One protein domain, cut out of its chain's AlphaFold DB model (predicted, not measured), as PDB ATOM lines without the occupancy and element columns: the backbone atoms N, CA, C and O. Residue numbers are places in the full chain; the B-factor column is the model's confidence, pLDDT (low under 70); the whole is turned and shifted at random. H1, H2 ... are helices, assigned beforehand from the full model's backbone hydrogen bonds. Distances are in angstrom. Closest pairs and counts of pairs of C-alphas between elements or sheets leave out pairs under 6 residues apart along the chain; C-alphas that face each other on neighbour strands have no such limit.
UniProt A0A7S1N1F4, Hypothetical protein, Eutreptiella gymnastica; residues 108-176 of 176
ATOM      1  N   SER A 108     364.750 235.911 480.701       73.75
ATOM      2  CA  SER A 108     365.886 235.020 480.493       73.75
ATOM      3  C   SER A 108     366.320 234.518 481.867       73.75
ATOM      4  O   SER A 108     366.709 235.324 482.711       73.75
ATOM      5  N   LEU A 109     366.240 233.208 482.102       76.62
ATOM      6  CA  LEU A 109     366.666 232.610 483.372       76.62
ATOM      7  C   LEU A 109     368.135 232.917 483.668       76.62
ATOM      8  O   LEU A 109     368.483 233.199 484.806       76.62
ATOM      9  N   ILE A 110     368.968 233.027 482.632       78.56
ATOM     10  CA  ILE A 110     370.357 233.490 482.754       78.56
ATOM     11  C   ILE A 110     370.433 234.909 483.330       78.56
ATOM     12  O   ILE A 110     371.324 235.211 484.122       78.56
ATOM     13  N   ARG A 111     369.521 235.811 482.943       82.50
ATOM     14  CA  ARG A 111     369.471 237.161 483.523       82.50
ATOM     15  C   ARG A 111     369.137 237.098 485.012       82.50
ATOM     16  O   ARG A 111     369.733 237.856 485.770       82.50
ATOM     17  N   THR A 112     368.207 236.231 485.402       84.69
ATOM     18  CA  THR A 112     367.828 236.034 486.807       84.69
ATOM     19  C   THR A 112     368.995 235.474 487.611       84.69
ATOM     20  O   THR A 112     369.401 236.118 488.569       84.69
ATOM     21  N   LEU A 113     369.624 234.386 487.153       84.50
ATOM     22  CA  LEU A 113     370.784 233.779 487.819       84.50
ATOM     23  C   LEU A 113     371.943 234.772 487.984       84.50
ATOM     24  O   LEU A 113     372.560 234.856 489.038       84.50
ATOM     25  N   ARG A 114     372.212 235.602 486.968       86.00
ATOM     26  CA  ARG A 114     373.224 236.669 487.076       86.00
ATOM     27  C   ARG A 114     372.849 237.746 488.091       86.00
ATOM     28  O   ARG A 114     373.733 238.298 488.737       86.00
ATOM     29  N   ALA A 115     371.567 238.095 488.187       88.75
ATOM     30  CA  ALA A 115     371.097 239.064 489.169       88.75
ATOM     31  C   ALA A 115     371.186 238.499 490.593       88.75
ATOM     32  O   ALA A 115     371.583 239.226 491.497       88.75
ATOM     33  N   GLU A 116     370.879 237.214 490.773       89.25
ATOM     34  CA  GLU A 116     371.046 236.497 492.040       89.25
ATOM     35  C   GLU A 116     372.518 236.440 492.450       89.25
ATOM     36  O   GLU A 116     372.838 236.866 493.556       89.25
ATOM     37  N   ALA A 117     373.424 236.073 491.538       87.94
ATOM     38  CA  ALA A 117     374.866 236.082 491.792       87.94
ATOM     39  C   ALA A 117     375.421 237.474 492.137       87.94
ATOM     40  O   ALA A 117     376.347 237.604 492.931       87.94
ATOM     41  N   ALA A 118     374.846 238.535 491.565       88.44
ATOM     42  CA  ALA A 118     375.211 239.907 491.909       88.44
ATOM     43  C   ALA A 118     374.643 240.364 493.265       88.44
ATOM     44  O   ALA A 118     375.192 241.283 493.874       88.44
ATOM     45  N   ASN A 119     373.530 239.774 493.708       91.94
ATOM     46  CA  ASN A 119     372.882 240.100 494.975       91.94
ATOM     47  C   ASN A 119     373.487 239.319 496.150       91.94
ATOM     48  O   ASN A 119     373.613 239.875 497.236       91.94
ATOM     49  N   ASP A 120     373.862 238.060 495.925       92.44
ATOM     50  CA  ASP A 120     374.482 237.177 496.910       92.44
ATOM     51  C   ASP A 120     375.798 236.598 496.350       92.44
ATOM     52  O   ASP A 120     375.806 235.495 495.787       92.44
ATOM     53  N   PRO A 121     376.909 237.356 496.445       90.81
ATOM     54  CA  PRO A 121     378.197 236.931 495.906       90.81
ATOM     55  C   PRO A 121     378.803 235.760 496.687       90.81
ATOM     56  O   PRO A 121     379.480 234.933 496.087       90.81
ATOM     57  N   ASP A 122     378.546 235.668 497.995       90.81
ATOM     58  CA  ASP A 122     379.040 234.577 498.847       90.81
ATOM     59  C   ASP A 122     378.114 233.352 498.829       90.81
ATOM     60  O   ASP A 122     378.512 232.250 499.227       90.81
ATOM     61  N   GLY A 123     376.883 233.537 498.349       92.56
ATOM     62  CA  GLY A 123     375.903 232.479 498.191       92.56
ATOM     63  C   GLY A 123     375.346 231.962 499.516       92.56
ATOM     64  O   GLY A 123     374.929 230.803 499.610       92.56
ATOM     65  N   GLU A 124     375.370 232.786 500.564       93.38
ATOM     66  CA  GLU A 124     374.980 232.388 501.919       93.38
ATOM     67  C   GLU A 124     373.529 231.897 501.970       93.38
ATOM     68  O   GLU A 124     373.227 230.919 502.660       93.38
ATOM     69  N   TYR A 125     372.653 232.482 501.147       93.31
ATOM     70  CA  TYR A 125     371.269 232.042 501.026       93.31
ATOM     71  C   TYR A 125     371.171 230.597 500.523       93.31
ATOM     72  O   TYR A 125     370.481 229.770 501.120       93.31
ATOM     73  N   ILE A 126     371.896 230.254 499.456       92.94
ATOM     74  CA  ILE A 126     371.878 228.897 498.891       92.94
ATOM     75  C   ILE A 126     372.451 227.905 499.910       92.94
ATOM     76  O   ILE A 126     371.862 226.855 500.137       92.94
ATOM     77  N   ARG A 127     373.535 228.258 500.610       93.62
ATOM     78  CA  ARG A 127     374.165 227.395 501.632       93.62
ATOM     79  C   ARG A 127     373.294 227.149 502.866       93.62
ATOM     80  O   ARG A 127     373.489 226.151 503.576       93.62
ATOM     81  N   GLN A 128     372.379 228.072 503.154       94.94
ATOM     82  CA  GLN A 128     371.403 227.931 504.226       94.94
ATOM     83  C   GLN A 128     370.333 226.896 503.863       94.94
ATOM     84  O   GLN A 128     370.005 226.054 504.699       94.94
ATOM     85  N   TRP A 129     369.810 226.948 502.635       94.88
ATOM     86  CA  TRP A 129     368.671 226.126 502.208       94.88
ATOM     87  C   TRP A 129     369.056 224.814 501.519       94.88
ATOM     88  O   TRP A 129     368.265 223.876 501.529       94.88
ATOM     89  N   VAL A 130     370.261 224.740 500.957       94.06
ATOM     90  CA  VAL A 130     370.787 223.611 500.181       94.06
ATOM     91  C   VAL A 130     372.132 223.198 500.801       94.06
ATOM     92  O   VAL A 130     373.197 223.647 500.359       94.06
ATOM     93  N   PRO A 131     372.119 222.433 501.911       92.81
ATOM     94  CA  PRO A 131     373.327 222.105 502.669       92.81
ATOM     95  C   PRO A 131     374.347 221.269 501.883       92.81
ATOM     96  O   PRO A 131     375.538 221.349 502.183       92.81
ATOM     97  N   GLU A 132     373.916 220.513 500.873       93.44
ATOM     98  CA  GLU A 132     374.773 219.729 499.981       93.44
ATOM     99  C   GLU A 132     375.737 220.608 499.169       93.44
ATOM    100  O   GLU A 132     376.875 220.216 498.925       93.44
ATOM    101  N   LEU A 133     375.348 221.849 498.852       93.69
ATOM    102  CA  LEU A 133     376.191 222.802 498.126       93.69
ATOM    103  C   LEU A 133     377.042 223.687 499.053       93.69
ATOM    104  O   LEU A 133     377.736 224.593 498.595       93.69
ATOM    105  N   ARG A 134     377.041 223.456 500.372       93.31
ATOM    106  CA  ARG A 134     377.690 224.364 501.338       93.31
ATOM    107  C   ARG A 134     379.194 224.528 501.124       93.31
ATOM    108  O   ARG A 134     379.742 225.591 501.413       93.31
ATOM    109  N   ARG A 135     379.853 223.477 500.644       92.75
ATOM    110  CA  ARG A 135     381.302 223.435 500.408       92.75
ATOM    111  C   ARG A 135     381.706 223.895 499.010       92.75
ATOM    112  O   ARG A 135     382.894 224.047 498.752       92.75
ATOM    113  N   VAL A 136     380.737 224.134 498.129       92.75
ATOM    114  CA  VAL A 136     380.993 224.600 496.767       92.75
ATOM    115  C   VAL A 136     381.523 226.042 496.814       92.75
ATOM    116  O   VAL A 136     381.027 226.858 497.613       92.75
ATOM    117  N   PRO A 137     382.539 226.380 495.997       91.62
ATOM    118  CA  PRO A 137     383.053 227.741 495.910       91.62
ATOM    119  C   PRO A 137     381.960 228.721 495.450       91.62
ATOM    120  O   PRO A 137     381.115 228.364 494.627       91.62
ATOM    121  N   PRO A 138     381.972 229.972 495.947       90.19
ATOM    122  CA  PRO A 138     380.910 230.947 495.682       90.19
ATOM    123  C   PRO A 138     380.724 231.244 494.185       90.19
ATOM    124  O   PRO A 138     379.601 231.433 493.725       90.19
ATOM    125  N   GLU A 139     381.809 231.197 493.405       89.44
ATOM    126  CA  GLU A 139     381.795 231.443 491.956       89.44
ATOM    127  C   GLU A 139     380.926 230.439 491.183       89.44
ATOM    128  O   GLU A 139     380.274 230.808 490.206       89.44
ATOM    129  N   MET A 140     380.883 229.184 491.644       90.31
ATOM    130  CA  MET A 140     380.165 228.086 490.987       90.31
ATOM    131  C   MET A 140     378.854 227.724 491.686       90.31
ATOM    132  O   MET A 140     378.093 226.899 491.184       90.31
ATOM    133  N   LEU A 141     378.540 228.356 492.818       92.19
ATOM    134  CA  LEU A 141     377.360 228.019 493.612       92.19
ATOM    135  C   LEU A 141     376.043 228.290 492.871       92.19
ATOM    136  O   LEU A 141     375.073 227.554 493.029       92.19
ATOM    137  N   HIS A 142     376.025 229.324 492.027       89.75
ATOM    138  CA  HIS A 142     374.864 229.698 491.209       89.75
ATOM    139  C   HIS A 142     374.703 228.823 489.952       89.75
ATOM    140  O   HIS A 142     373.676 228.889 489.277       89.75
ATOM    141  N   ILE A 143     375.716 228.012 489.627       90.62
ATOM    142  CA  ILE A 143     375.767 227.112 488.466       90.62
ATOM    143  C   ILE A 143     376.477 225.791 488.831       90.62
ATOM    144  O   ILE A 143     377.492 225.446 488.226       90.62
ATOM    145  N   PRO A 144     375.953 225.007 489.791       91.00
ATOM    146  CA  PRO A 144     376.657 223.842 490.338       91.00
ATOM    147  C   PRO A 144     376.933 222.751 489.290       91.00
ATOM    148  O   PRO A 144     377.892 222.001 489.407       91.00
ATOM    149  N   TRP A 145     376.149 222.692 488.210       90.44
ATOM    150  CA  TRP A 145     376.384 221.773 487.089       90.44
ATOM    151  C   TRP A 145     377.594 222.129 486.212       90.44
ATOM    152  O   TRP A 145     377.913 221.371 485.301       90.44
ATOM    153  N   ALA A 146     378.232 223.280 486.432       89.50
ATOM    154  CA  ALA A 146     379.460 223.673 485.746       89.50
ATOM    155  C   ALA A 146     380.734 223.204 486.476       89.50
ATOM    156  O   ALA A 146     381.826 223.423 485.956       89.50
ATOM    157  N   LEU A 147     380.602 222.578 487.654       91.44
ATOM    158  CA  LEU A 147     381.729 222.068 488.436       91.44
ATOM    159  C   LEU A 147     382.488 220.972 487.679       91.44
ATOM    160  O   LEU A 147     381.893 220.062 487.098       91.44
ATOM    161  N   SER A 148     383.817 221.039 487.731       93.19
ATOM    162  CA  SER A 148     384.687 219.956 487.276       93.19
ATOM    163  C   SER A 148     384.692 218.784 488.264       93.19
ATOM    164  O   SER A 148     384.326 218.923 489.430       93.19
ATOM    165  N   GLU A 149     385.150 217.612 487.821       91.75
ATOM    166  CA  GLU A 149     385.230 216.415 488.676       91.75
ATOM    167  C   GLU A 149     386.089 216.623 489.930       91.75
ATOM    168  O   GLU A 149     385.749 216.120 491.000       91.75
ATOM    169  N   LEU A 150     387.165 217.406 489.815       93.06
ATOM    170  CA  LEU A 150     388.033 217.743 490.944       93.06
ATOM    171  C   LEU A 150     387.308 218.635 491.956       93.06
ATOM    172  O   LEU A 150     387.331 218.359 493.152       93.06
ATOM    173  N   GLU A 151     386.605 219.663 491.481       92.56
ATOM    174  CA  GLU A 151     385.857 220.573 492.353       92.56
ATOM    175  C   GLU A 151     384.661 219.880 493.021       92.56
ATOM    176  O   GLU A 151     384.357 220.164 494.179       92.56
ATOM    177  N   MET A 152     384.002 218.943 492.327       94.25
ATOM    178  CA  MET A 152     382.955 218.099 492.913       94.25
ATOM    179  C   MET A 152     383.503 217.226 494.048       94.25
ATOM    180  O   MET A 152     382.865 217.113 495.098       94.25
ATOM    181  N   ALA A 153     384.694 216.644 493.866       92.38
ATOM    182  CA  ALA A 153     385.358 215.847 494.893       92.38
ATOM    183  C   ALA A 153     385.759 216.696 496.112       92.38
ATOM    184  O   ALA A 153     385.501 216.291 497.246       92.38
ATOM    185  N   ASP A 154     386.308 217.893 495.885       92.75
ATOM    186  CA  ASP A 154     386.699 218.826 496.949       92.75
ATOM    187  C   ASP A 154     385.486 219.354 497.731       92.75
ATOM    188  O   ASP A 154     385.509 219.443 498.964       92.75
ATOM    189  N   ALA A 155     384.392 219.666 497.030       91.31
ATOM    190  CA  ALA A 155     383.138 220.073 497.656       91.31
ATOM    191  C   ALA A 155     382.426 218.897 498.353       91.31
ATOM    192  O   ALA A 155     381.658 219.108 499.293       91.31
ATOM    193  N   GLY A 156     382.691 217.660 497.930       93.50
ATOM    194  CA  GLY A 156     381.967 216.476 498.384       93.50
ATOM    195  C   GLY A 156     380.502 216.483 497.941       93.50
ATOM    196  O   GLY A 156     379.641 216.073 498.713       93.50
ATOM    197  N   CYS A 157     380.226 216.996 496.739       92.62
ATOM    198  CA  CYS A 157     378.897 217.019 496.134       92.62
ATOM    199  C   CYS A 157     378.995 216.521 494.690       92.62
ATOM    200  O   CYS A 157     379.666 217.135 493.858       92.62
ATOM    201  N   ILE A 158     378.326 215.407 494.399       93.62
ATOM    202  CA  ILE A 158     378.306 214.788 493.077       93.62
ATOM    203  C   ILE A 158     377.036 215.218 492.347       93.62
ATOM    204  O   ILE A 158     375.916 214.851 492.725       93.62
ATOM    205  N   ILE A 159     377.203 215.960 491.251       94.06
ATOM    206  CA  ILE A 159     376.080 216.317 490.380       94.06
ATOM    207  C   ILE A 159     375.536 215.043 489.709       94.06
ATOM    208  O   ILE A 159     376.282 214.224 489.184       94.06
ATOM    209  N   GLY A 160     374.218 214.861 489.760       91.50
ATOM    210  CA  GLY A 160     373.491 213.667 489.334       91.50
ATOM    211  C   GLY A 160     373.163 212.688 490.467       91.50
ATOM    212  O   GLY A 160     372.251 211.882 490.294       91.50
ATOM    213  N   VAL A 161     373.844 212.778 491.615       92.88
ATOM    214  CA  VAL A 161     373.598 211.924 492.793       92.88
ATOM    215  C   VAL A 161     373.121 212.762 493.974       92.88
ATOM    216  O   VAL A 161     371.989 212.592 494.421       92.88
ATOM    217  N   ASP A 162     373.959 213.690 494.437       93.56
ATOM    218  CA  ASP A 162     373.676 214.546 495.592       93.56
ATOM    219  C   ASP A 162     372.876 215.788 495.190       93.56
ATOM    220  O   ASP A 162     372.019 216.250 495.936       93.56
ATOM    221  N   TYR A 163     373.129 216.309 493.985       93.69
ATOM    222  CA  TYR A 163     372.392 217.435 493.416       93.69
ATOM    223  C   TYR A 163     372.015 217.142 491.960       93.69
ATOM    224  O   TYR A 163     372.883 216.746 491.186       93.69
ATOM    225  N   PRO A 164     370.755 217.307 491.529       93.00
ATOM    226  CA  PRO A 164     370.325 216.875 490.202       93.00
ATOM    227  C   PRO A 164     370.946 217.707 489.072       93.00
ATOM    228  O   PRO A 164     371.244 218.892 489.223       93.00
ATOM    229  N   HIS A 165     371.061 217.101 487.888       92.06
ATOM    230  CA  HIS A 165     371.356 217.862 486.678       92.06
ATOM    231  C   HIS A 165     370.205 218.818 486.338       92.06
ATOM    232  O   HIS A 165     369.033 218.489 486.559       92.06
ATOM    233  N   PRO A 166     370.513 219.989 485.754       88.50
ATOM    234  CA  PRO A 166     369.482 220.888 485.272       88.50
ATOM    235  C   PRO A 166     368.629 220.165 484.226       88.50
ATOM    236  O   PRO A 166     369.143 219.529 483.309       88.50
ATOM    237  N   LEU A 167     367.306 220.292 484.354       88.38
ATOM    238  CA  LEU A 167     366.341 219.665 483.437       88.38
ATOM    239  C   LEU A 167     366.491 220.148 481.989       88.38
ATOM    240  O   LEU A 167     365.996 219.521 481.056       88.38
ATOM    241  N   LEU A 168     367.114 221.307 481.822       83.94
ATOM    242  CA  LEU A 168     367.212 222.055 480.590       83.94
ATOM    243  C   LEU A 168     368.629 222.651 480.495       83.94
ATOM    244  O   LEU A 168     369.127 223.176 481.489       83.94
ATOM    245  N   PRO A 169     369.317 222.566 479.345       77.81
ATOM    246  CA  PRO A 169     370.659 223.128 479.195       77.81
ATOM    247  C   PRO A 169     370.626 224.666 479.098       77.81
ATOM    248  O   PRO A 169     369.688 225.198 478.511       77.81
ATOM    249  N   PRO A 170     371.651 225.408 479.586       70.62
ATOM    250  CA  PRO A 170     371.839 226.876 479.467       70.62
ATOM    251  C   PRO A 170     371.475 227.511 478.115       70.62
ATOM    252  O   PRO A 170     371.114 228.680 478.048       70.62
ATOM    253  N   GLU A 171     371.539 226.753 477.034       70.62
ATOM    254  CA  GLU A 171     371.249 227.227 475.683       70.62
ATOM    255  C   GLU A 171     369.746 227.332 475.400       70.62
ATOM    256  O   GLU A 171     369.308 228.251 474.721       70.62
ATOM    257  N   CYS A 172     368.907 226.458 475.964       68.25
ATOM    258  CA  CYS A 172     367.484 226.429 475.601       68.25
ATOM    259  C   CYS A 172     366.661 227.576 476.219       68.25
ATOM    260  O   CYS A 172     365.486 227.759 475.897       68.25
ATOM    261  N   TRP A 173     367.259 228.327 477.144       63.44
ATOM    262  CA  TRP A 173     366.667 229.489 477.812       63.44
ATOM    263  C   TRP A 173     367.360 230.817 477.458       63.44
ATOM    264  O   TRP A 173     366.876 231.870 477.891       63.44
ATOM    265  N   ASP A 174     368.410 230.802 476.624       65.94
ATOM    266  CA  ASP A 174     368.903 232.003 475.940       65.94
ATOM    267  C   ASP A 174     368.279 232.079 474.536       65.94
ATOM    268  O   ASP A 174     368.564 231.239 473.691       65.94
ATOM    269  N   PRO A 175     367.403 233.054 474.249       56.06
ATOM    270  CA  PRO A 175     366.816 233.211 472.920       56.06
ATOM    271  C   PRO A 175     367.760 233.901 471.913       56.06
ATOM    272  O   PRO A 175     367.270 234.409 470.902       56.06
ATOM    273  N   ARG A 176     369.059 234.028 472.221       56.78
ATOM    274  CA  ARG A 176     370.056 234.741 471.406       56.78
ATOM    275  C   ARG A 176     370.765 233.834 470.417       56.78
ATOM    276  O   ARG A 176     371.089 232.694 470.799       56.78
TER     277      ARG A 176
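AT A GLANCE: This is residues 108 to 176 of the 176 residues of the protein "Hypothetical protein" of Eutreptiella gymnastica (UniProt A0A7S1N1F4). Four separate short helices and their links follow an open, ring-like course: H1, the longest, makes one side, H2 and H3 come near each other further along, and H4 sits toward the far end from the two printed ends. From H4 a long tail with no named element, residues 156 to 176, makes the other side and runs back toward the end where H1 begins. The printed part has 69 residues with four named helices, in the order H1, H2, H3, H4, and no named strand. The class is all helix, though under half of the residues, 28 of 69, are in named elements. The whole is compact, with a radius of gyration of the C-alphas of 12.2 A, and spans 34 by 24 by 19 A.

HOW THE PARTS SIT: Begin at H1, residues 109 to 119, which touches no helix. Go on through a tight link of 4 residues to H2, residues 124 to 129; H1 and H2 are apart. Look next at H3, residues 138 to 141: H2 and H3 are close but not clearly touching, with the C-alphas of Ile 126 and Leu 141 the closest at 7.7 A and their centres 11.7 A apart. H1 and H3 are only just apart, with their closest C-alphas 8.3 A from each other. Farther out you reach H4, residues 149 to 155, which is apart from H1, H2 and H3. In the backbone, each O i to N i+4 pair of H1, H2 and H4 is within hydrogen-bond range; H3, with 4 residues, is too short for such a pair, and its one O i to N i+3 pair is within range.

IN THESE COORDINATES: Find C-alpha 109 at (366.666, 232.610, 483.372); from there H1 runs 15.1 A to C-alpha 119 at (372.882, 240.100, 494.975). H2 runs from Glu 124 to Trp 129, 8.9 A between its first and last C-alphas, and H3 from Pro 138 to Leu 141, 5.0 A. H4 begins at Glu 149 and ends 9.9 A on, at C-alpha 155 at (383.138, 220.073, 497.656).

THE WHOLE: The two C-alphas farthest apart are those of Gly 156 and Arg 176, 34.7 A, while those of Ser 108 and Arg 176, the first and last printed, are 10.0 A apart. The printed part has no cut and ends at the chain's last residue. The links H2 to H3 and H3 to H4 are short, with 8 and 7 residues. Along residues 156 to 176 the C-alphas lie 9 to 22 A from the mean of the C-alphas. The mean pLDDT of the printed part is 87.7; in this predicted model look for values under 70 at residues 172 to 176.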